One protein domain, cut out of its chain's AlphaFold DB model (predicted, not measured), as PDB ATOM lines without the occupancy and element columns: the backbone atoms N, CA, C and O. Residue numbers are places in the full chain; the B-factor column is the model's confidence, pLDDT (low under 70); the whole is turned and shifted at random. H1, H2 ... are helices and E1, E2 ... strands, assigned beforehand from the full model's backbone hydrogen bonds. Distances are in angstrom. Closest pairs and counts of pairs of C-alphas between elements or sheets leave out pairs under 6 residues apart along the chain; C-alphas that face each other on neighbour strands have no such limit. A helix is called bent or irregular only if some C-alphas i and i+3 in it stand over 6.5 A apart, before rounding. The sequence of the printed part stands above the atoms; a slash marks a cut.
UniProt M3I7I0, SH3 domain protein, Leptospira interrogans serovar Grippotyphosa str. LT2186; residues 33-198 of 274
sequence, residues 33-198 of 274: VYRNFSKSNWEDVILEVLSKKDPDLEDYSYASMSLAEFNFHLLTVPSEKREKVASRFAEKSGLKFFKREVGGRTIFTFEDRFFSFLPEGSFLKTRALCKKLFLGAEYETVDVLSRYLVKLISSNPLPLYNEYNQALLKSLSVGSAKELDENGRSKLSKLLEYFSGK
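What this domain is: This is residues 33 to 198 of the 274 residues of the protein "SH3 domain protein" of Leptospira interrogans serovar Grippotyphosa str. LT2186 (UniProt M3I7I0). Two helices, H3 and H5, run side by side in the middle and join two halves: H1, H2, H4 and the strand hairpin E1 E2 gather round H3, while H5, H6 and H7 make an up-and-down bundle of three. H8 lies beside that bundle, on the side away from H3, near H6 and H7 but touching no helix, and its line stands at a steep tilt of 68 degrees to H6, only just short of perpendicular. The printed part has 166 residues in the order H1 H2 H3 H4 E1 E2 H5 H6 H7 H8, mostly helix, with E1 and E2 an antiparallel sheet. The whole is compact, with a radius of gyration of the C-alphas of 16.0 A, and spans 46 by 39 by 25 A.

How they stand to each other: H1, residues 33 to 38, and H2, residues 42 to 51, form a helical hairpin at 7 degrees, closest at the C-alphas of Val 33 and Val 45, 5.2 A apart. H3, residues 57 to 76, is the hub; it touches H2 at a steep tilt of 41 degrees, the closest C-alphas being those of Trp 42 and Ser 66, 4.7 A apart. H4, residues 79 to 93, touches H3 with residues 82 to 86 alone, closest at the C-alphas of Leu 74 and Arg 82, 6.1 A. E1, residues 97 to 102, and E2, residues 105 to 110, are a hairpin, with N 98 and O 109 at 2.8 A and N 100 and O 107 at 2.9 A, both within hydrogen-bond range. The closest C-alphas of H3 and E2 are those of Asn 71 and Thr 109, 5.6 A apart. H5, residues 123 to 136, touches H3, the same way at a shallow tilt of 5 degrees, closest at the C-alphas of Met 65 and Ala 128, 5.4 A. H6, residues 142 to 152, touches H5, opposite ways at 25 degrees, closest at the C-alphas of Leu 133 and Leu 145, 6.3 A. H7, residues 158 to 172, touches H5, closest at the C-alphas of Phe 134 and Ala 167, 4.3 A. H8, residues 182 to 196, is near H7, with 8 pairs of C-alphas within 10 A. Every O i to N i+4 pair is within hydrogen-bond range in H1, H2, H5 and H8; the counts are 14 of 16 in H3, 9 of 11 in H4, 6 of 7 in H6 and 9 of 11 in H7.

Where its parts are: H1 begins at C-alpha 33, (5.869, 15.822, 32.459). H3 is 29.4 A long, H4 21.6 A and H8 20.7 A, ending at C-alpha 196, (-4.155, 41.166, 7.086). H4 and H7 are irregular: C-alphas 80 and 83 are 7.2 A apart, and C-alphas 159 and 162 are 8.9 A apart.

The domain as a whole: The C-alphas farthest apart, of Glu 91 and Gly 197, are 48.8 A apart. E2 to H5 is a long link, residues 111 to 122. The printed part has no cut, and no printed residue has a pLDDT under 70.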
ATOM      1  N   VAL A  33       6.020  15.545  33.885       94.19
ATOM      2  CA  VAL A  33       5.869  15.822  32.459       94.19
ATOM      3  C   VAL A  33       5.995  17.319  32.188       94.19
ATOM      4  O   VAL A  33       6.927  17.726  31.492       94.19
ATOM      5  N   TYR A  34       5.149  18.167  32.785       93.25
ATOM      6  CA  TYR A  34       5.274  19.621  32.632       93.25
ATOM      7  C   TYR A  34       6.638  20.152  33.096       93.25
ATOM      8  O   TYR A  34       7.232  21.013  32.447       93.25
ATOM      9  N   ARG A  35       7.179  19.632  34.201       93.94
ATOM     10  CA  ARG A  35       8.496  20.041  34.704       93.94
ATOM     11  C   ARG A  35       9.600  19.729  33.692       93.94
ATOM     12  O   ARG A  35      10.429  20.600  33.438       93.94
ATOM     13  N   ASN A  36       9.605  18.533  33.113       96.38
ATOM     14  CA  ASN A  36      10.554  18.141  32.073       96.38
ATOM     15  C   ASN A  36      10.357  18.989  30.809       96.38
ATOM     16  O   ASN A  36      11.333  19.504  30.262       96.38
ATOM     17  N   PHE A  37       9.106  19.246  30.422       96.25
ATOM     18  CA  PHE A  37       8.765  20.118  29.298       96.25
ATOM     19  C   PHE A  37       9.299  21.544  29.497       96.25
ATOM     20  O   PHE A  37       9.964  22.089  28.623       96.25
ATOM     21  N   SER A  38       9.096  22.132  30.678       94.56
ATOM     22  CA  SER A  38       9.568  23.487  31.005       94.56
ATOM     23  C   SER A  38      11.094  23.633  30.999       94.56
ATOM     24  O   SER A  38      11.606  24.741  30.856       94.56
ATOM     25  N   LYS A  39      11.822  22.519  31.153       96.50
ATOM     26  CA  LYS A  39      13.290  22.459  31.142       96.50
ATOM     27  C   LYS A  39      13.871  22.062  29.787       96.50
ATOM     28  O   LYS A  39      15.081  21.890  29.688       96.50
ATOM     29  N   SER A  40      13.033  21.906  28.768       96.88
ATOM     30  CA  SER A  40      13.449  21.432  27.450       96.88
ATOM     31  C   SER A  40      13.997  20.003  27.423       96.88
ATOM     32  O   SER A  40      14.748  19.630  26.522       96.88
ATOM     33  N   ASN A  41      13.589  19.168  28.382       97.12
ATOM     34  CA  ASN A  41      13.957  17.755  28.435       97.12
ATOM     35  C   ASN A  41      13.001  16.924  27.565       97.12
ATOM     36  O   ASN A  41      12.198  16.135  28.065       97.12
ATOM     37  N   TRP A  42      13.049  17.135  26.250       97.50
ATOM     38  CA  TRP A  42      12.063  16.597  25.308       97.50
ATOM     39  C   TRP A  42      11.993  15.066  25.300       97.50
ATOM     40  O   TRP A  42      10.897  14.510  25.331       97.50
ATOM     41  N   GLU A  43      13.151  14.393  25.304       97.50
ATOM     42  CA  GLU A  43      13.240  12.926  25.379       97.50
ATOM     43  C   GLU A  43      12.562  12.404  26.654       97.50
ATOM     44  O   GLU A  43      11.728  11.502  26.569       97.50
ATOM     45  N   ASP A  44      12.828  13.024  27.808       97.56
ATOM     46  CA  ASP A  44      12.250  12.612  29.092       97.56
ATOM     47  C   ASP A  44      10.727  12.776  29.115       97.56
ATOM     48  O   ASP A  44      10.029  11.875  29.568       97.56
ATOM     49  N   VAL A  45      10.193  13.881  28.575       98.00
ATOM     50  CA  VAL A  45       8.736  14.085  28.446       98.00
ATOM     51  C   VAL A  45       8.105  12.940  27.659       98.00
ATOM     52  O   VAL A  45       7.093  12.379  28.075       98.00
ATOM     53  N   ILE A  46       8.699  12.582  26.518       98.25
ATOM     54  CA  ILE A  46       8.153  11.550  25.634       98.25
ATOM     55  C   ILE A  46       8.193  10.181  26.324       98.25
ATOM     56  O   ILE A  46       7.185   9.475  26.337       98.25
ATOM     57  N   LEU A  47       9.330   9.811  26.920       97.88
ATOM     58  CA  LEU A  47       9.498   8.528  27.611       97.88
ATOM     59  C   LEU A  47       8.599   8.415  28.854       97.88
ATOM     60  O   LEU A  47       8.031   7.354  29.121       97.88
ATOM     61  N   GLU A  48       8.426   9.508  29.596       96.75
ATOM     62  CA  GLU A  48       7.551   9.547  30.763       96.75
ATOM     63  C   GLU A  48       6.087   9.331  30.369       96.75
ATOM     64  O   GLU A  48       5.422   8.462  30.930       96.75
ATOM     65  N   VAL A  49       5.590  10.038  29.350       96.88
ATOM     66  CA  VAL A  49       4.201   9.879  28.888       96.88
ATOM     67  C   VAL A  49       3.952   8.482  28.314       96.88
ATOM     68  O   VAL A  49       2.885   7.917  28.533       96.88
ATOM     69  N   LEU A  50       4.936   7.885  27.635       96.81
ATOM     70  CA  LEU A  50       4.839   6.514  27.118       96.81
ATOM     71  C   LEU A  50       4.791   5.441  28.214       96.81
ATOM     72  O   LEU A  50       4.214   4.378  27.991       96.81
ATOM     73  N   SER A  51       5.407   5.698  29.370       95.38
ATOM     74  CA  SER A  51       5.443   4.760  30.505       95.38
ATOM     75  C   SER A  51       4.324   4.993  31.524       95.38
ATOM     76  O   SER A  51       4.049   4.129  32.362       95.38
ATOM     77  N   LYS A  52       3.652   6.146  31.460       93.88
ATOM     78  CA  LYS A  52       2.548   6.514  32.346       93.88
ATOM     79  C   LYS A  52       1.311   5.670  32.020       93.88
ATOM     80  O   LYS A  52       0.874   5.598  30.878       93.88
ATOM     81  N   LYS A  53       0.735   5.032  33.048       91.44
ATOM     82  CA  LYS A  53      -0.430   4.136  32.917       91.44
ATOM     83  C   LYS A  53      -1.664   4.853  32.360       91.44
ATOM     84  O   LYS A  53      -2.309   4.334  31.462       91.44
ATOM     85  N   ASP A  54      -1.948   6.036  32.902       90.50
ATOM     86  CA  ASP A  54      -3.115   6.851  32.557       90.50
ATOM     87  C   ASP A  54      -2.658   8.303  32.307       90.50
ATOM     88  O   ASP A  54      -2.736   9.136  33.221       90.50
ATOM     89  N   PRO A  55      -2.079   8.610  31.127       93.88
ATOM     90  CA  PRO A  55      -1.747   9.977  30.748       93.88
ATOM     91  C   PRO A  55      -3.018  10.783  30.468       93.88
ATOM     92  O   PRO A  55      -3.975  10.274  29.880       93.88
ATOM     93  N   ASP A  56      -3.030  12.045  30.874       94.62
ATOM     94  CA  ASP A  56      -4.115  12.970  30.566       94.62
ATOM     95  C   ASP A  56      -3.880  13.727  29.242       94.62
ATOM     96  O   ASP A  56      -2.913  13.513  28.508       94.62
ATOM     97  N   LEU A  57      -4.814  14.611  28.881       96.19
ATOM     98  CA  LEU A  57      -4.719  15.367  27.630       96.19
ATOM     99  C   LEU A  57      -3.563  16.378  27.624       96.19
ATOM    100  O   LEU A  57      -3.039  16.685  26.548       96.19
ATOM    101  N   GLU A  58      -3.173  16.919  28.782       96.00
ATOM    102  CA  GLU A  58      -2.022  17.817  28.866       96.00
ATOM    103  C   GLU A  58      -0.729  17.037  28.641       96.00
ATOM    104  O   GLU A  58       0.090  17.479  27.832       96.00
ATOM    105  N   ASP A  59      -0.607  15.842  29.226       96.62
ATOM    106  CA  ASP A  59       0.503  14.921  28.977       96.62
ATOM    107  C   ASP A  59       0.676  14.645  27.480       96.62
ATOM    108  O   ASP A  59       1.762  14.825  26.923       96.62
ATOM    109  N   TYR A  60      -0.406  14.262  26.791       98.12
ATOM    110  CA  TYR A  60      -0.368  14.008  25.349       98.12
ATOM    111  C   TYR A  60      -0.001  15.259  24.545       98.12
ATOM    112  O   TYR A  60       0.729  15.172  23.553       98.12
ATOM    113  N   SER A  61      -0.469  16.435  24.971       98.12
ATOM    114  CA  SER A  61      -0.114  17.710  24.342       98.12
ATOM    115  C   SER A  61       1.379  18.004  24.497       98.12
ATOM    116  O   SER A  61       2.037  18.333  23.509       98.12
ATOM    117  N   TYR A  62       1.930  17.842  25.704       98.31
ATOM    118  CA  TYR A  62       3.354  18.034  25.973       98.31
ATOM    119  C   TYR A  62       4.215  17.019  25.228       98.31
ATOM    120  O   TYR A  62       5.189  17.421  24.600       98.31
ATOM    121  N   ALA A  63       3.838  15.740  25.200       98.44
ATOM    122  CA  ALA A  63       4.561  14.718  24.448       98.44
ATOM    123  C   ALA A  63       4.565  14.990  22.937       98.44
ATOM    124  O   ALA A  63       5.620  14.907  22.309       98.44
ATOM    125  N   SER A  64       3.427  15.386  22.354       98.56
ATOM    126  CA  SER A  64       3.344  15.739  20.927       98.56
ATOM    127  C   SER A  64       4.227  16.948  20.579       98.56
ATOM    128  O   SER A  64       4.951  16.931  19.580       98.56
ATOM    129  N   MET A  65       4.229  17.985  21.425       98.69
ATOM    130  CA  MET A  65       5.096  19.156  21.246       98.69
ATOM    131  C   MET A  65       6.579  18.819  21.444       98.69
ATOM    132  O   MET A  65       7.401  19.231  20.628       98.69
ATOM    133  N   SER A  66       6.922  18.039  22.472       98.69
ATOM    134  CA  SER A  66       8.287  17.557  22.714       98.69
ATOM    135  C   SER A  66       8.800  16.695  21.567       98.69
ATOM    136  O   SER A  66       9.975  16.768  21.232       98.69
ATOM    137  N   LEU A  67       7.940  15.907  20.917       98.50
ATOM    138  CA  LEU A  67       8.338  15.120  19.752       98.50
ATOM    139  C   LEU A  67       8.682  16.015  18.552       98.50
ATOM    140  O   LEU A  67       9.643  15.736  17.837       98.50
ATOM    141  N   ALA A  68       7.941  17.110  18.345       98.25
ATOM    142  CA  ALA A  68       8.280  18.107  17.328       98.25
ATOM    143  C   ALA A  68       9.623  18.796  17.630       98.25
ATOM    144  O   ALA A  68      10.450  18.953  16.733       98.25
ATOM    145  N   GLU A  69       9.870  19.135  18.896       98.38
ATOM    146  CA  GLU A  69      11.155  19.682  19.355       98.38
ATOM    147  C   GLU A  69      12.307  18.689  19.192       98.38
ATOM    148  O   GLU A  69      13.387  19.057  18.739       98.38
ATOM    149  N   PHE A  70      12.084  17.412  19.503       97.88
ATOM    150  CA  PHE A  70      13.087  16.370  19.319       97.88
ATOM    151  C   PHE A  70      13.438  16.186  17.836       97.88
ATOM    152  O   PHE A  70      14.617  16.170  17.485       97.88
ATOM    153  N   ASN A  71      12.434  16.128  16.952       96.81
ATOM    154  CA  ASN A  71      12.654  16.078  15.503       96.81
ATOM    155  C   ASN A  71      13.465  17.289  15.014       96.81
ATOM    156  O   ASN A  71      14.402  17.133  14.232       96.81
ATOM    157  N   PHE A  72      13.149  18.488  15.509       96.25
ATOM    158  CA  PHE A  72      13.902  19.696  15.187       96.25
ATOM    159  C   PHE A  72      15.344  19.640  15.721       96.25
ATOM    160  O   PHE A  72      16.290  19.954  14.997       96.25
ATOM    161  N   HIS A  73      15.546  19.155  16.950       95.81
ATOM    162  CA  HIS A  73      16.870  18.979  17.547       95.81
ATOM    163  C   HIS A  73      17.769  18.051  16.719       95.81
ATOM    164  O   HIS A  73      18.966  18.320  16.591       95.81
ATOM    165  N   LEU A  74      17.219  17.012  16.080       95.25
ATOM    166  CA  LEU A  74      17.993  16.135  15.194       95.25
ATOM    167  C   LEU A  74      18.653  16.889  14.033       95.25
ATOM    168  O   LEU A  74      19.706  16.456  13.568       95.25
ATOM    169  N   LEU A  75      18.114  18.031  13.591       92.94
ATOM    170  CA  LEU A  75      18.765  18.860  12.569       92.94
ATOM    171  C   LEU A  75      20.097  19.448  13.055       92.94
ATOM    172  O   LEU A  75      21.018  19.624  12.256       92.94
ATOM    173  N   THR A  76      20.207  19.712  14.359       93.50
ATOM    174  CA  THR A  76      21.411  20.266  15.004       93.50
ATOM    175  C   THR A  76      22.484  19.210  15.267       93.50
ATOM    176  O   THR A  76      23.658  19.535  15.440       93.50
ATOM    177  N   VAL A  77      22.104  17.929  15.263       94.69
ATOM    178  CA  VAL A  77      23.039  16.813  15.399       94.69
ATOM    179  C   VAL A  77      23.847  16.674  14.097       94.69
ATOM    180  O   VAL A  77      23.261  16.752  13.008       94.69
ATOM    181  N   PRO A  78      25.172  16.426  14.171       94.62
ATOM    182  CA  PRO A  78      25.991  16.157  12.990       94.62
ATOM    183  C   PRO A  78      25.398  15.042  12.120       94.62
ATOM    184  O   PRO A  78      24.922  14.030  12.645       94.62
ATOM    185  N   SER A  79      25.409  15.227  10.799       91.50
ATOM    186  CA  SER A  79      24.733  14.348   9.829       91.50
ATOM    187  C   SER A  79      25.084  12.870  10.001       91.50
ATOM    188  O   SER A  79      24.201  12.017   9.969       91.50
ATOM    189  N   GLU A  80      26.351  12.574  10.272       93.12
ATOM    190  CA  GLU A  80      26.902  11.232  10.454       93.12
ATOM    191  C   GLU A  80      26.474  10.565  11.772       93.12
ATOM    192  O   GLU A  80      26.605   9.353  11.933       93.12
ATOM    193  N   LYS A  81      25.935  11.339  12.726       95.88
ATOM    194  CA  LYS A  81      25.454  10.847  14.028       95.88
ATOM    195  C   LYS A  81      23.931  10.794  14.132       95.88
ATOM    196  O   LYS A  81      23.433  10.092  15.012       95.88
ATOM    197  N   ARG A  82      23.190  11.500  13.269       94.88
ATOM    198  CA  ARG A  82      21.720  11.622  13.357       94.88
ATOM    199  C   ARG A  82      21.007  10.285  13.407       94.88
ATOM    200  O   ARG A  82      20.192  10.077  14.298       94.88
ATOM    201  N   GLU A  83      21.342   9.377  12.495       96.25
ATOM    202  CA  GLU A  83      20.695   8.064  12.426       96.25
ATOM    203  C   GLU A  83      20.934   7.261  13.705       96.25
ATOM    204  O   GLU A  83      20.009   6.686  14.261       96.25
ATOM    205  N   LYS A  84      22.155   7.303  14.251       97.19
ATOM    206  CA  LYS A  84      22.481   6.643  15.520       97.19
ATOM    207  C   LYS A  84      21.683   7.219  16.694       97.19
ATOM    208  O   LYS A  84      21.248   6.459  17.559       97.19
ATOM    209  N   VAL A  85      21.511   8.542  16.746       97.44
ATOM    210  CA  VAL A  85      20.706   9.209  17.785       97.44
ATOM    211  C   VAL A  85      19.229   8.839  17.640       97.44
ATOM    212  O   VAL A  85      18.614   8.441  18.628       97.44
ATOM    213  N   ALA A  86      18.686   8.885  16.420       97.44
ATOM    214  CA  ALA A  86      17.314   8.481  16.135       97.44
ATOM    215  C   ALA A  86      17.073   7.006  16.502       97.44
ATOM    216  O   ALA A  86      16.161   6.710  17.267       97.44
ATOM    217  N   SER A  87      17.936   6.086  16.065       98.06
ATOM    218  CA  SER A  87      17.819   4.656  16.377       98.06
ATOM    219  C   SER A  87      17.861   4.376  17.879       98.06
ATOM    220  O   SER A  87      17.041   3.611  18.379       98.06
ATOM    221  N   ARG A  88      18.752   5.041  18.627       98.00
ATOM    222  CA  ARG A  88      18.803   4.914  20.093       98.00
ATOM    223  C   ARG A  88      17.508   5.391  20.748       98.00
ATOM    224  O   ARG A  88      17.024   4.764  21.685       98.00
ATOM    225  N   PHE A  89      16.962   6.516  20.294       98.12
ATOM    226  CA  PHE A  89      15.707   7.025  20.838       98.12
ATOM    227  C   PHE A  89      14.520   6.121  20.472       98.12
ATOM    228  O   PHE A  89      13.658   5.869  21.313       98.12
ATOM    229  N   ALA A  90      14.499   5.570  19.257       98.19
ATOM    230  CA  ALA A  90      13.502   4.598  18.818       98.19
ATOM    231  C   ALA A  90      13.518   3.327  19.682       98.19
ATOM    232  O   ALA A  90      12.462   2.862  20.096       98.19
ATOM    233  N   GLU A  91      14.705   2.813  20.017       97.94
ATOM    234  CA  GLU A  91      14.873   1.653  20.904       97.94
ATOM    235  C   GLU A  91      14.300   1.916  22.305       97.94
ATOM    236  O   GLU A  91      13.560   1.091  22.834       97.94
ATOM    237  N   LYS A  92      14.576   3.091  22.885       97.69
ATOM    238  CA  LYS A  92      14.062   3.465  24.213       97.69
ATOM    239  C   LYS A  92      12.554   3.715  24.234       97.69
ATOM    240  O   LYS A  92      11.886   3.366  25.200       97.69
ATOM    241  N   SER A  93      12.035   4.392  23.211       97.19
ATOM    242  CA  SER A  93      10.643   4.863  23.172       97.19
ATOM    243  C   SER A  93       9.674   3.853  22.549       97.19
ATOM    244  O   SER A  93       8.461   3.954  22.735       97.19
ATOM    245  N   GLY A  94      10.177   2.908  21.755       97.25
ATOM    246  CA  GLY A  94       9.356   2.042  20.910       97.25
ATOM    247  C   GLY A  94       8.627   2.788  19.782       97.25
ATOM    248  O   GLY A  94       7.742   2.210  19.145       97.25
ATOM    249  N   LEU A  95       8.948   4.063  19.533       97.50
ATOM    250  CA  LEU A  95       8.386   4.833  18.425       97.50
ATOM    251  C   LEU A  95       9.118   4.510  17.124       97.50
ATOM    252  O   LEU A  95      10.346   4.433  17.073       97.50
ATOM    253  N   LYS A  96       8.353   4.379  16.040       97.12
ATOM    254  CA  LYS A  96       8.913   4.250  14.695       97.12
ATOM    255  C   LYS A  96       9.397   5.611  14.208       97.12
ATOM    256  O   LYS A  96       8.749   6.631  14.452       97.12
ATOM    257  N   PHE A  97      10.503   5.616  13.470       96.69
ATOM    258  CA  PHE A  97      10.984   6.799  12.767       96.69
ATOM    259  C   PHE A  97      11.139   6.526  11.277       96.69
ATOM    260  O   PHE A  97      11.314   5.389  10.839       96.69
ATOM    261  N   PHE A  98      11.063   7.599  10.503       94.69
ATOM    262  CA  PHE A  98      11.131   7.581   9.054       94.69
ATOM    263  C   PHE A  98      12.326   8.405   8.601       94.69
ATOM    264  O   PHE A  98      12.509   9.533   9.061       94.69
ATOM    265  N   LYS A  99      13.109   7.845   7.681       93.81
ATOM    266  CA  LYS A  99      14.143   8.561   6.935       93.81
ATOM    267  C   LYS A  99      13.496   9.250   5.738       93.81
ATOM    268  O   LYS A  99      12.747   8.607   5.003       93.81
ATOM    269  N   ARG A 100      13.762  10.540   5.545       88.06
ATOM    270  CA  ARG A 100      13.221  11.324   4.425       88.06
ATOM    271  C   ARG A 100      14.285  12.255   3.856       88.06
ATOM    272  O   ARG A 100      15.237  12.596   4.549       88.06
ATOM    273  N   GLU A 101      14.087  12.671   2.612       86.94
ATOM    274  CA  GLU A 101      14.898  13.694   1.950       86.94
ATOM    275  C   GLU A 101      14.080  14.981   1.836       86.94
ATOM    276  O   GLU A 101      13.045  15.008   1.168       86.94
ATOM    277  N   VAL A 102      14.524  16.046   2.504       84.06
ATOM    278  CA  VAL A 102      13.873  17.364   2.482       84.06
ATOM    279  C   VAL A 102      14.932  18.420   2.202       84.06
ATOM    280  O   VAL A 102      15.922  18.530   2.924       84.06
ATOM    281  N   GLY A 103      14.762  19.175   1.113       76.06
ATOM    282  CA  GLY A 103      15.714  20.221   0.721       76.06
ATOM    283  C   GLY A 103      17.145  19.709   0.496       76.06
ATOM    284  O   GLY A 103      18.099  20.397   0.848       76.06
ATOM    285  N   GLY A 104      17.297  18.480  -0.018       81.00
ATOM    286  CA  GLY A 104      18.600  17.831  -0.227       81.00
ATOM    287  C   GLY A 104      19.288  17.357   1.058       81.00
ATOM    288  O   GLY A 104      20.486  17.078   1.044       81.00
ATOM    289  N   ARG A 105      18.559  17.308   2.180       85.62
ATOM    290  CA  ARG A 105      19.049  16.821   3.467       85.62
ATOM    291  C   ARG A 105      18.305  15.555   3.862       85.62
ATOM    292  O   ARG A 105      17.075  15.546   3.919       85.62
ATOM    293  N   THR A 106      19.067  14.557   4.293       88.94
ATOM    294  CA  THR A 106      18.523  13.422   5.028       88.94
ATOM    295  C   THR A 106      18.087  13.868   6.423       88.94
ATOM    296  O   THR A 106      18.880  14.376   7.228       88.94
ATOM    297  N   ILE A 107      16.818  13.626   6.718       90.44
ATOM    298  CA  ILE A 107      16.161  13.939   7.982       90.44
ATOM    299  C   ILE A 107      15.490  12.690   8.561       90.44
ATOM    300  O   ILE A 107      15.147  11.750   7.838       90.44
ATOM    301  N   PHE A 108      15.291  12.697   9.876       94.25
ATOM    302  CA  PHE A 108      14.635  11.620  10.604       94.25
ATOM    303  C   PHE A 108      13.490  12.198  11.427       94.25
ATOM    304  O   PHE A 108      13.694  13.124  12.207       94.25
ATOM    305  N   THR A 109      12.292  11.654  11.242       95.00
ATOM    306  CA  THR A 109      11.075  12.118  11.922       95.00
ATOM    307  C   THR A 109      10.358  10.952  12.571       95.00
ATOM    308  O   THR A 109      10.234   9.894  11.949       95.00
ATOM    309  N   PHE A 110       9.836  11.151  13.771       97.06
ATOM    310  CA  PHE A 110       9.130  10.116  14.523       97.06
ATOM    311  C   PHE A 110       7.617  10.138  14.302       97.06
ATOM    312  O   PHE A 110       7.014  11.193  14.099       97.06
ATOM    313  N   GLU A 111       7.002   8.957  14.371       95.12
ATOM    314  CA  GLU A 111       5.550   8.805  14.435       95.12
ATOM    315  C   GLU A 111       4.999   9.446  15.716       95.12
ATOM    316  O   GLU A 111       5.388   9.088  16.828       95.12
ATOM    317  N   ASP A 112       4.049  10.370  15.565       96.12
ATOM    318  CA  ASP A 112       3.391  11.024  16.692       96.12
ATOM    319  C   ASP A 112       2.081  10.320  17.052       96.12
ATOM    320  O   ASP A 112       1.008  10.651  16.542       96.12
ATOM    321  N   ARG A 113       2.175   9.349  17.962       94.69
ATOM    322  CA  ARG A 113       0.999   8.648  18.495       94.69
ATOM    323  C   ARG A 113       0.225   9.475  19.521       94.69
ATOM    324  O   ARG A 113      -0.920   9.153  19.795       94.69
ATOM    325  N   PHE A 114       0.823  10.517  20.097       97.56
ATOM    326  CA  PHE A 114       0.193  11.333  21.142       97.56
ATOM    327  C   PHE A 114      -0.879  12.246  20.550       97.56
ATOM    328  O   PHE A 114      -1.940  12.460  21.132       97.56
ATOM    329  N   PHE A 115      -0.617  12.752  19.346       96.81
ATOM    330  CA  PHE A 115      -1.473  13.712  18.662       96.81
ATOM    331  C   PHE A 115      -2.889  13.197  18.347       96.81
ATOM    332  O   PHE A 115      -3.836  13.987  18.271       96.81
ATOM    333  N   SER A 116      -3.063  11.884  18.160       95.31
ATOM    334  CA  SER A 116      -4.374  11.275  17.892       95.31
ATOM    335  C   SER A 116      -5.291  11.262  19.119       95.31
ATOM    336  O   SER A 116      -6.506  11.322  18.944       95.31
ATOM    337  N   PHE A 117      -4.734  11.265  20.336       96.75
ATOM    338  CA  PHE A 117      -5.504  11.313  21.584       96.75
ATOM    339  C   PHE A 117      -6.082  12.702  21.884       96.75
ATOM    340  O   PHE A 117      -6.998  12.833  22.694       96.75
ATOM    341  N   LEU A 118      -5.580  13.753  21.227       97.50
ATOM    342  CA  LEU A 118      -6.076  15.112  21.418       97.50
ATOM    343  C   LEU A 118      -7.392  15.321  20.640       97.50
ATOM    344  O   LEU A 118      -7.413  15.083  19.425       97.50
ATOM    345  N   PRO A 119      -8.473  15.823  21.272       96.44
ATOM    346  CA  PRO A 119      -9.738  16.076  20.584       96.44
ATOM    347  C   PRO A 119      -9.600  17.124  19.474       96.44
ATOM    348  O   PRO A 119      -8.908  18.136  19.642       96.44
ATOM    349  N   GLU A 120     -10.262  16.899  18.337       93.00
ATOM    350  CA  GLU A 120     -10.288  17.859  17.225       93.00
ATOM    351  C   GLU A 120     -10.859  19.212  17.682       93.00
ATOM    352  O   GLU A 120     -11.805  19.273  18.464       93.00
ATOM    353  N   GLY A 121     -10.245  20.310  17.234       89.94
ATOM    354  CA  GLY A 121     -10.633  21.673  17.620       89.94
ATOM    355  C   GLY A 121     -10.310  22.079  19.067       89.94
ATOM    356  O   GLY A 121     -10.530  23.235  19.423       89.94
ATOM    357  N   SER A 122      -9.778  21.179  19.903       96.19
ATOM    358  CA  SER A 122      -9.394  21.523  21.278       96.19
ATOM    359  C   SER A 122      -8.175  22.446  21.326       96.19
ATOM    360  O   SER A 122      -7.261  22.337  20.507       96.19
ATOM    361  N   PHE A 123      -8.114  23.293  22.360       97.25
ATOM    362  CA  PHE A 123      -6.970  24.171  22.627       97.25
ATOM    363  C   PHE A 123      -5.634  23.410  22.624       97.25
ATOM    364  O   PHE A 123      -4.674  23.838  21.989       97.25
ATOM    365  N   LEU A 124      -5.583  22.249  23.284       97.75
ATOM    366  CA  LEU A 124      -4.373  21.434  23.398       97.75
ATOM    367  C   LEU A 124      -3.915  20.870  22.046       97.75
ATOM    368  O   LEU A 124      -2.707  20.819  21.788       97.75
ATOM    369  N   LYS A 125      -4.858  20.498  21.168       97.94
ATOM    370  CA  LYS A 125      -4.547  20.066  19.801       97.94
ATOM    371  C   LYS A 125      -4.078  21.226  18.937       97.94
ATOM    372  O   LYS A 125      -3.082  21.076  18.235       97.94
ATOM    373  N   THR A 126      -4.741  22.379  19.014       98.44
ATOM    374  CA  THR A 126      -4.321  23.595  18.301       98.44
ATOM    375  C   THR A 126      -2.926  24.034  18.735       98.44
ATOM    376  O   THR A 126      -2.096  24.346  17.885       98.44
ATOM    377  N   ARG A 127      -2.612  23.966  20.033       98.38
ATOM    378  CA  ARG A 127      -1.276  24.261  20.569       98.38
ATOM    379  C   ARG A 127      -0.207  23.336  19.985       98.38
ATOM    380  O   ARG A 127       0.815  23.812  19.494       98.38
ATOM    381  N   ALA A 128      -0.472  22.028  19.970       98.50
ATOM    382  CA  ALA A 128       0.423  21.054  19.349       98.50
ATOM    383  C   ALA A 128       0.565  21.288  17.833       98.50
ATOM    384  O   ALA A 128       1.679  21.253  17.316       98.50
ATOM    385  N   LEU A 129      -0.526  21.601  17.123       98.44
ATOM    386  CA  LEU A 129      -0.500  21.946  15.697       98.44
ATOM    387  C   LEU A 129       0.373  23.164  15.412       98.44
ATOM    388  O   LEU A 129       1.184  23.101  14.494       98.44
ATOM    389  N   CYS A 130       0.250  24.236  16.202       98.75
ATOM    390  CA  CYS A 130       1.078  25.431  16.037       98.75
ATOM    391  C   CYS A 130       2.564  25.066  16.132       98.75
ATOM    392  O   CYS A 130       3.352  25.416  15.258       98.75
ATOM    393  N   LYS A 131       2.941  24.271  17.141       98.62
ATOM    394  CA  LYS A 131       4.327  23.820  17.324       98.62
ATOM    395  C   LYS A 131       4.819  22.954  16.162       98.62
ATOM    396  O   LYS A 131       5.913  23.181  15.649       98.62
ATOM    397  N   LYS A 132       3.999  21.989  15.733       98.44
ATOM    398  CA  LYS A 132       4.310  21.061  14.635       98.44
ATOM    399  C   LYS A 132       4.426  21.772  13.290       98.44
ATOM    400  O   LYS A 132       5.299  21.410  12.518       98.44
ATOM    401  N   LEU A 133       3.592  22.772  13.010       98.69
ATOM    402  CA  LEU A 133       3.675  23.570  11.783       98.69
ATOM    403  C   LEU A 133       4.874  24.520  11.803       98.69
ATOM    404  O   LEU A 133       5.588  24.612  10.809       98.69
ATOM    405  N   PHE A 134       5.133  25.168  12.941       98.62
ATOM    406  CA  PHE A 134       6.246  26.101  13.083       98.62
ATOM    407  C   PHE A 134       7.608  25.406  12.943       98.62
ATOM    408  O   PHE A 134       8.415  25.802  12.106       98.62
ATOM    409  N   LEU A 135       7.859  24.351  13.726       97.94
ATOM    410  CA  LEU A 135       9.128  23.613  13.672       97.94
ATOM    411  C   LEU A 135       9.196  22.673  12.469       97.94
ATOM    412  O   LEU A 135      10.245  22.536  11.846       97.94
ATOM    413  N   GLY A 136       8.072  22.042  12.124       96.75
ATOM    414  CA  GLY A 136       7.988  21.126  10.992       96.75
ATOM    415  C   GLY A 136       8.266  21.802   9.660       96.75
ATOM    416  O   GLY A 136       8.671  21.118   8.735       96.75
ATOM    417  N   ALA A 137       8.152  23.125   9.537       95.94
ATOM    418  CA  ALA A 137       8.596  23.815   8.328       95.94
ATOM    419  C   ALA A 137      10.080  23.552   7.978       95.94
ATOM    420  O   ALA A 137      10.470  23.691   6.824       95.94
ATOM    421  N   GLU A 138      10.897  23.141   8.952       94.38
ATOM    422  CA  GLU A 138      12.330  22.875   8.782       94.38
ATOM    423  C   GLU A 138      12.650  21.401   8.473       94.38
ATOM    424  O   GLU A 138      13.754  21.089   8.022       94.38
ATOM    425  N   TYR A 139      11.717  20.478   8.738       93.31
ATOM    426  CA  TYR A 139      11.969  19.034   8.641       93.31
ATOM    427  C   TYR A 139      10.795  18.192   8.129       93.31
ATOM    428  O   TYR A 139      10.951  16.995   7.947       93.31
ATOM    429  N   GLU A 140       9.594  18.714   7.935       94.31
ATOM    430  CA  GLU A 140       8.479  17.928   7.405       94.31
ATOM    431  C   GLU A 140       8.374  18.088   5.895       94.31
ATOM    432  O   GLU A 140       8.772  19.089   5.301       94.31
ATOM    433  N   THR A 141       7.794  17.075   5.263       92.56
ATOM    434  CA  THR A 141       7.408  17.151   3.859       92.56
ATOM    435  C   THR A 141       6.149  18.008   3.702       92.56
ATOM    436  O   THR A 141       5.316  18.116   4.608       92.56
ATOM    437  N   VAL A 142       5.982  18.604   2.519       93.50
ATOM    438  CA  VAL A 142       4.849  19.494   2.216       93.50
ATOM    439  C   VAL A 142       3.497  18.799   2.416       93.50
ATOM    440  O   VAL A 142       2.562  19.425   2.913       93.50
ATOM    441  N   ASP A 143       3.384  17.504   2.113       94.25
ATOM    442  CA  ASP A 143       2.145  16.742   2.303       94.25
ATOM    443  C   ASP A 143       1.768  16.601   3.789       94.25
ATOM    444  O   ASP A 143       0.594  16.722   4.150       94.25
ATOM    445  N   VAL A 144       2.753  16.394   4.672       95.12
ATOM    446  CA  VAL A 144       2.531  16.305   6.121       95.12
ATOM    447  C   VAL A 144       2.106  17.666   6.662       95.12
ATOM    448  O   VAL A 144       1.109  17.756   7.383       95.12
ATOM    449  N   LEU A 145       2.811  18.731   6.269       97.19
ATOM    450  CA  LEU A 145       2.472  20.096   6.668       97.19
ATOM    451  C   LEU A 145       1.082  20.503   6.184       97.19
ATOM    452  O   LEU A 145       0.329  21.094   6.951       97.19
ATOM    453  N   SER A 146       0.700  20.124   4.964       97.94
ATOM    454  CA  SER A 146      -0.635  20.401   4.427       97.94
ATOM    455  C   SER A 146      -1.727  19.734   5.268       97.94
ATOM    456  O   SER A 146      -2.718  20.375   5.621       97.94
ATOM    457  N   ARG A 147      -1.528  18.477   5.696       97.19
ATOM    458  CA  ARG A 147      -2.471  17.787   6.598       97.19
ATOM    459  C   ARG A 147      -2.599  18.477   7.957       97.19
ATOM    460  O   ARG A 147      -3.703  18.549   8.500       97.19
ATOM    461  N   TYR A 148      -1.502  18.988   8.516       98.00
ATOM    462  CA  TYR A 148      -1.558  19.781   9.748       98.00
ATOM    463  C   TYR A 148      -2.235  21.136   9.523       98.00
ATOM    464  O   TYR A 148      -3.053  21.543  10.349       98.00
ATOM    465  N   LEU A 149      -1.972  21.796   8.393       98.50
ATOM    466  CA  LEU A 149      -2.569  23.081   8.050       98.50
ATOM    467  C   LEU A 149      -4.093  22.979   7.941       98.50
ATOM    468  O   LEU A 149      -4.779  23.806   8.532       98.50
ATOM    469  N   VAL A 150      -4.634  21.936   7.293       97.94
ATOM    470  CA  VAL A 150      -6.092  21.682   7.212       97.94
ATOM    471  C   VAL A 150      -6.745  21.672   8.599       97.94
ATOM    472  O   VAL A 150      -7.830  22.233   8.797       97.94
ATOM    473  N   LYS A 151      -6.081  21.036   9.572       97.69
ATOM    474  CA  LYS A 151      -6.556  20.975  10.959       97.69
ATOM    475  C   LYS A 151      -6.435  22.332  11.649       97.69
ATOM    476  O   LYS A 151      -7.375  22.739  12.326       97.69
ATOM    477  N   LEU A 152      -5.321  23.041  11.444       98.19
ATOM    478  CA  LEU A 152      -5.089  24.357  12.039       98.19
ATOM    479  C   LEU A 152      -6.143  25.370  11.565       98.19
ATOM    480  O   LEU A 152      -6.827  25.944  12.408       98.19
ATOM    481  N   ILE A 153      -6.356  25.502  10.249       97.81
ATOM    482  CA  ILE A 153      -7.317  26.456   9.652       97.81
ATOM    483  C   ILE A 153      -8.784  26.151   9.964       97.81
ATOM    484  O   ILE A 153      -9.665  26.956   9.669       97.81
ATOM    485  N   SER A 154      -9.061  24.978  10.533       96.81
ATOM    486  CA  SER A 154     -10.390  24.601  11.022       96.81
ATOM    487  C   SER A 154     -10.548  24.813  12.533       96.81
ATOM    488  O   SER A 154     -11.604  24.502  13.078       96.81
ATOM    489  N   SER A 155      -9.520  25.318  13.219       96.56
ATOM    490  CA  SER A 155      -9.528  25.584  14.658       96.56
ATOM    491  C   SER A 155      -9.673  27.076  14.974       96.56
ATOM    492  O   SER A 155      -9.508  27.927  14.102       96.56
ATOM    493  N   ASN A 156     -10.009  27.402  16.225       95.12
ATOM    494  CA  ASN A 156     -10.139  28.788  16.669       95.12
ATOM    495  C   ASN A 156      -8.747  29.422  16.870       95.12
ATOM    496  O   ASN A 156      -8.012  28.954  17.743       95.12
ATOM    497  N   PRO A 157      -8.389  30.493  16.137       96.12
ATOM    498  CA  PRO A 157      -7.083  31.132  16.278       96.12
ATOM    499  C   PRO A 157      -6.943  31.991  17.541       96.12
ATOM    500  O   PRO A 157      -5.826  32.234  17.983       96.12
ATOM    501  N   LEU A 158      -8.045  32.466  18.136       95.38
ATOM    502  CA  LEU A 158      -8.008  33.491  19.189       95.38
ATOM    503  C   LEU A 158      -7.246  33.080  20.465       95.38
ATOM    504  O   LEU A 158      -6.485  33.903  20.968       95.38
ATOM    505  N   PRO A 159      -7.382  31.847  20.998       96.69
ATOM    506  CA  PRO A 159      -6.698  31.457  22.236       96.69
ATOM    507  C   PRO A 159      -5.169  31.390  22.135       96.69
ATOM    508  O   PRO A 159      -4.498  31.348  23.159       96.69
ATOM    509  N   LEU A 160      -4.633  31.313  20.915       97.00
ATOM    510  CA  LEU A 160      -3.207  31.161  20.616       97.00
ATOM    511  C   LEU A 160      -2.809  32.138  19.511       97.00
ATOM    512  O   LEU A 160      -2.080  31.772  18.601       97.00
ATOM    513  N   TYR A 161      -3.364  33.354  19.528       97.25
ATOM    514  CA  TYR A 161      -3.313  34.265  18.384       97.25
ATOM    515  C   TYR A 161      -1.899  34.434  17.816       97.25
ATOM    516  O   TYR A 161      -1.700  34.261  16.612       97.25
ATOM    517  N   ASN A 162      -0.909  34.696  18.668       97.31
ATOM    518  CA  ASN A 162       0.467  34.888  18.227       97.31
ATOM    519  C   ASN A 162       1.079  33.589  17.675       97.31
ATOM    520  O   ASN A 162       1.544  33.556  16.538       97.31
ATOM    521  N   GLU A 163       1.034  32.496  18.438       98.06
ATOM    522  CA  GLU A 163       1.591  31.197  18.047       98.06
ATOM    523  C   GLU A 163       0.939  30.656  16.774       98.06
ATOM    524  O   GLU A 163       1.617  30.099  15.914       98.06
ATOM    525  N   TYR A 164      -0.370  30.859  16.638       98.62
ATOM    526  CA  TYR A 164      -1.155  30.484  15.475       98.62
ATOM    527  C   TYR A 164      -0.693  31.251  14.239       98.62
ATOM    528  O   TYR A 164      -0.421  30.641  13.208       98.62
ATOM    529  N   ASN A 165      -0.585  32.579  14.335       98.44
ATOM    530  CA  ASN A 165      -0.154  33.413  13.216       98.44
ATOM    531  C   ASN A 165       1.286  33.088  12.793       98.44
ATOM    532  O   ASN A 165       1.556  32.977  11.599       98.44
ATOM    533  N   GLN A 166       2.194  32.873  13.750       98.38
ATOM    534  CA  GLN A 166       3.583  32.501  13.462       98.38
ATOM    535  C   GLN A 166       3.687  31.109  12.829       98.38
ATOM    536  O   GLN A 166       4.409  30.925  11.850       98.38
ATOM    537  N   ALA A 167       2.940  30.129  13.346       98.69
ATOM    538  CA  ALA A 167       2.890  28.789  12.773       98.69
ATOM    539  C   ALA A 167       2.318  28.801  11.353       98.69
ATOM    540  O   ALA A 167       2.885  28.162  10.469       98.69
ATOM    541  N   LEU A 168       1.239  29.561  11.134       98.62
ATOM    542  CA  LEU A 168       0.635  29.748   9.820       98.62
ATOM    543  C   LEU A 168       1.631  30.384   8.849       98.62
ATOM    544  O   LEU A 168       1.846  29.853   7.766       98.62
ATOM    545  N   LEU A 169       2.276  31.485   9.235       98.56
ATOM    546  CA  LEU A 169       3.251  32.165   8.386       98.56
ATOM    547  C   LEU A 169       4.403  31.234   7.996       98.56
ATOM    548  O   LEU A 169       4.715  31.071   6.815       98.56
ATOM    549  N   LYS A 170       5.009  30.592   8.998       98.25
ATOM    550  CA  LYS A 170       6.176  29.730   8.818       98.25
ATOM    551  C   LYS A 170       5.855  28.476   8.003       98.25
ATOM    552  O   LYS A 170       6.682  28.045   7.208       98.25
ATOM    553  N   SER A 171       4.666  27.894   8.158       98.25
ATOM    554  CA  SER A 171       4.273  26.747   7.339       98.25
ATOM    555  C   SER A 171       3.915  27.163   5.916       98.25
ATOM    556  O   SER A 171       4.171  26.417   4.966       98.25
ATOM    557  N   LEU A 172       3.277  28.322   5.728       98.44
ATOM    558  CA  LEU A 172       2.937  28.814   4.396       98.44
ATOM    559  C   LEU A 172       4.194  29.120   3.591       98.44
ATOM    560  O   LEU A 172       4.224  28.749   2.428       98.44
ATOM    561  N   SER A 173       5.247  29.686   4.188       97.12
ATOM    562  CA  SER A 173       6.485  30.033   3.465       97.12
ATOM    563  C   SER A 173       7.220  28.834   2.857       97.12
ATOM    564  O   SER A 173       8.015  29.005   1.931       97.12
ATOM    565  N   VAL A 174       6.918  27.618   3.321       95.44
ATOM    566  CA  VAL A 174       7.452  26.354   2.783       95.44
ATOM    567  C   VAL A 174       6.438  25.574   1.935       95.44
ATOM    568  O   VAL A 174       6.671  24.419   1.589       95.44
ATOM    569  N   GLY A 175       5.307  26.189   1.575       96.38
ATOM    570  CA  GLY A 175       4.347  25.619   0.625       96.38
ATOM    571  C   GLY A 175       3.294  24.692   1.230       96.38
ATOM    572  O   GLY A 175       2.675  23.930   0.493       96.38
ATOM    573  N   SER A 176       3.030  24.756   2.541       97.88
ATOM    574  CA  SER A 176       1.997  23.916   3.191       97.88
ATOM    575  C   SER A 176       0.567  24.100   2.654       97.88
ATOM    576  O   SER A 176      -0.310  23.311   2.986       97.88
ATOM    577  N   ALA A 177       0.305  25.118   1.831       97.88
ATOM    578  CA  ALA A 177      -0.993  25.314   1.189       97.88
ATOM    579  C   ALA A 177      -1.197  24.464  -0.081       97.88
ATOM    580  O   ALA A 177      -2.321  24.390  -0.579       97.88
ATOM    581  N   LYS A 178      -0.137  23.846  -0.620       95.62
ATOM    582  CA  LYS A 178      -0.132  23.206  -1.945       95.62
ATOM    583  C   LYS A 178      -1.145  22.071  -2.089       95.62
ATOM    584  O   LYS A 178      -1.809  21.973  -3.115       95.62
ATOM    585  N   GLU A 179      -1.294  21.247  -1.052       96.56
ATOM    586  CA  GLU A 179      -2.190  20.081  -1.076       96.56
ATOM    587  C   GLU A 179      -3.572  20.378  -0.463       96.56
ATOM    588  O   GLU A 179      -4.342  19.458  -0.183       96.56
ATOM    589  N   LEU A 180      -3.903  21.650  -0.202       97.00
ATOM    590  CA  LEU A 180      -5.242  22.020   0.264       97.00
ATOM    591  C   LEU A 180      -6.260  21.835  -0.858       97.00
ATOM    592  O   LEU A 180      -5.998  22.219  -1.994       97.00
ATOM    593  N   ASP A 181      -7.448  21.335  -0.525       96.06
ATOM    594  CA  ASP A 181      -8.603  21.335  -1.423       96.06
ATOM    595  C   ASP A 181      -9.241  22.737  -1.533       96.06
ATOM    596  O   ASP A 181      -8.798  23.709  -0.917       96.06
ATOM    597  N   GLU A 182     -10.293  22.872  -2.342       95.88
ATOM    598  CA  GLU A 182     -10.974  24.157  -2.548       95.88
ATOM    599  C   GLU A 182     -11.551  24.737  -1.247       95.88
ATOM    600  O   GLU A 182     -11.426  25.935  -0.978       95.88
ATOM    601  N   ASN A 183     -12.116  23.880  -0.395       96.75
ATOM    602  CA  ASN A 183     -12.655  24.278   0.902       96.75
ATOM    603  C   ASN A 183     -11.550  24.780   1.848       96.75
ATOM    604  O   ASN A 183     -11.703  25.817   2.497       96.75
ATOM    605  N   GLY A 184     -10.417  24.080   1.907       97.38
ATOM    606  CA  GLY A 184      -9.238  24.463   2.673       97.38
ATOM    607  C   GLY A 184      -8.661  25.794   2.201       97.38
ATOM    608  O   GLY A 184      -8.418  26.677   3.023       97.38
ATOM    609  N   ARG A 185      -8.532  25.995   0.884       96.75
ATOM    610  CA  ARG A 185      -8.071  27.272   0.308       96.75
ATOM    611  C   ARG A 185      -9.040  28.419   0.610       96.75
ATOM    612  O   ARG A 185      -8.597  29.506   0.973       96.75
ATOM    613  N   SER A 186     -10.351  28.172   0.563       97.12
ATOM    614  CA  SER A 186     -11.376  29.159   0.938       97.12
ATOM    615  C   SER A 186     -11.288  29.563   2.417       97.12
ATOM    616  O   SER A 186     -11.315  30.752   2.743       97.12
ATOM    617  N   LYS A 187     -11.116  28.594   3.329       97.69
ATOM    618  CA  LYS A 187     -10.902  28.860   4.764       97.69
ATOM    619  C   LYS A 187      -9.614  29.642   5.015       97.69
ATOM    620  O   LYS A 187      -9.635  30.622   5.757       97.69
ATOM    621  N   LEU A 188      -8.517  29.224   4.382       98.44
ATOM    622  CA  LEU A 188      -7.226  29.896   4.485       98.44
ATOM    623  C   LEU A 188      -7.315  31.346   3.996       98.44
ATOM    624  O   LEU A 188      -6.836  32.241   4.685       98.44
ATOM    625  N   SER A 189      -7.987  31.586   2.865       97.50
ATOM    626  CA  SER A 189      -8.214  32.932   2.329       97.50
ATOM    627  C   SER A 189      -8.904  33.839   3.346       97.50
ATOM    628  O   SER A 189      -8.372  34.888   3.691       97.50
ATOM    629  N   LYS A 190     -10.023  33.393   3.933       97.62
ATOM    630  CA  LYS A 190     -10.754  34.169   4.953       97.62
ATOM    631  C   LYS A 190      -9.900  34.486   6.183       97.62
ATOM    632  O   LYS A 190     -10.000  35.581   6.731       97.62
ATOM    633  N   LEU A 191      -9.067  33.539   6.622       98.12
ATOM    634  CA  LEU A 191      -8.146  33.754   7.742       98.12
ATOM    635  C   LEU A 191      -7.072  34.788   7.403       98.12
ATOM    636  O   LEU A 191      -6.843  35.697   8.194       98.12
ATOM    637  N   LEU A 192      -6.436  34.672   6.237       98.25
ATOM    638  CA  LEU A 192      -5.409  35.617   5.804       98.25
ATOM    639  C   LEU A 192      -5.989  37.016   5.582       98.25
ATOM    640  O   LEU A 192      -5.370  37.994   5.984       98.25
ATOM    641  N   GLU A 193      -7.203  37.127   5.036       97.25
ATOM    642  CA  GLU A 193      -7.919  38.404   4.950       97.25
ATOM    643  C   GLU A 193      -8.148  39.012   6.332       97.25
ATOM    644  O   GLU A 193      -7.801  40.173   6.550       97.25
ATOM    645  N   TYR A 194      -8.661  38.222   7.280       97.38
ATOM    646  CA  TYR A 194      -8.860  38.667   8.656       97.38
ATOM    647  C   TYR A 194      -7.554  39.155   9.293       97.38
ATOM    648  O   TYR A 194      -7.511  40.274   9.801       97.38
ATOM    649  N   PHE A 195      -6.488  38.354   9.239       98.12
ATOM    650  CA  PHE A 195      -5.194  38.691   9.833       98.12
ATOM    651  C   PHE A 195      -4.507  39.861   9.130       98.12
ATOM    652  O   PHE A 195      -3.836  40.655   9.782       98.12
ATOM    653  N   SER A 196      -4.728  40.039   7.826       97.50
ATOM    654  CA  SER A 196      -4.155  41.166   7.086       97.50
ATOM    655  C   SER A 196      -4.672  42.533   7.523       97.50
ATOM    656  O   SER A 196      -3.983  43.531   7.320       97.50
ATOM    657  N   GLY A 197      -5.852  42.576   8.153       96.88
ATOM    658  CA  GLY A 197      -6.438  43.781   8.737       96.88
ATOM    659  C   GLY A 197      -6.149  43.965  10.230       96.88
ATOM    660  O   GLY A 197      -6.814  44.782  10.867       96.88
ATOM    661  N   LYS A 198      -5.237  43.185  10.823       97.19
ATOM    662  CA  LYS A 198      -4.885  43.275  12.246       97.19
ATOM    663  C   LYS A 198      -3.479  43.818  12.425       97.19
ATOM    664  O   LYS A 198      -2.526  43.215  11.949       97.19
TER     665      LYS A 198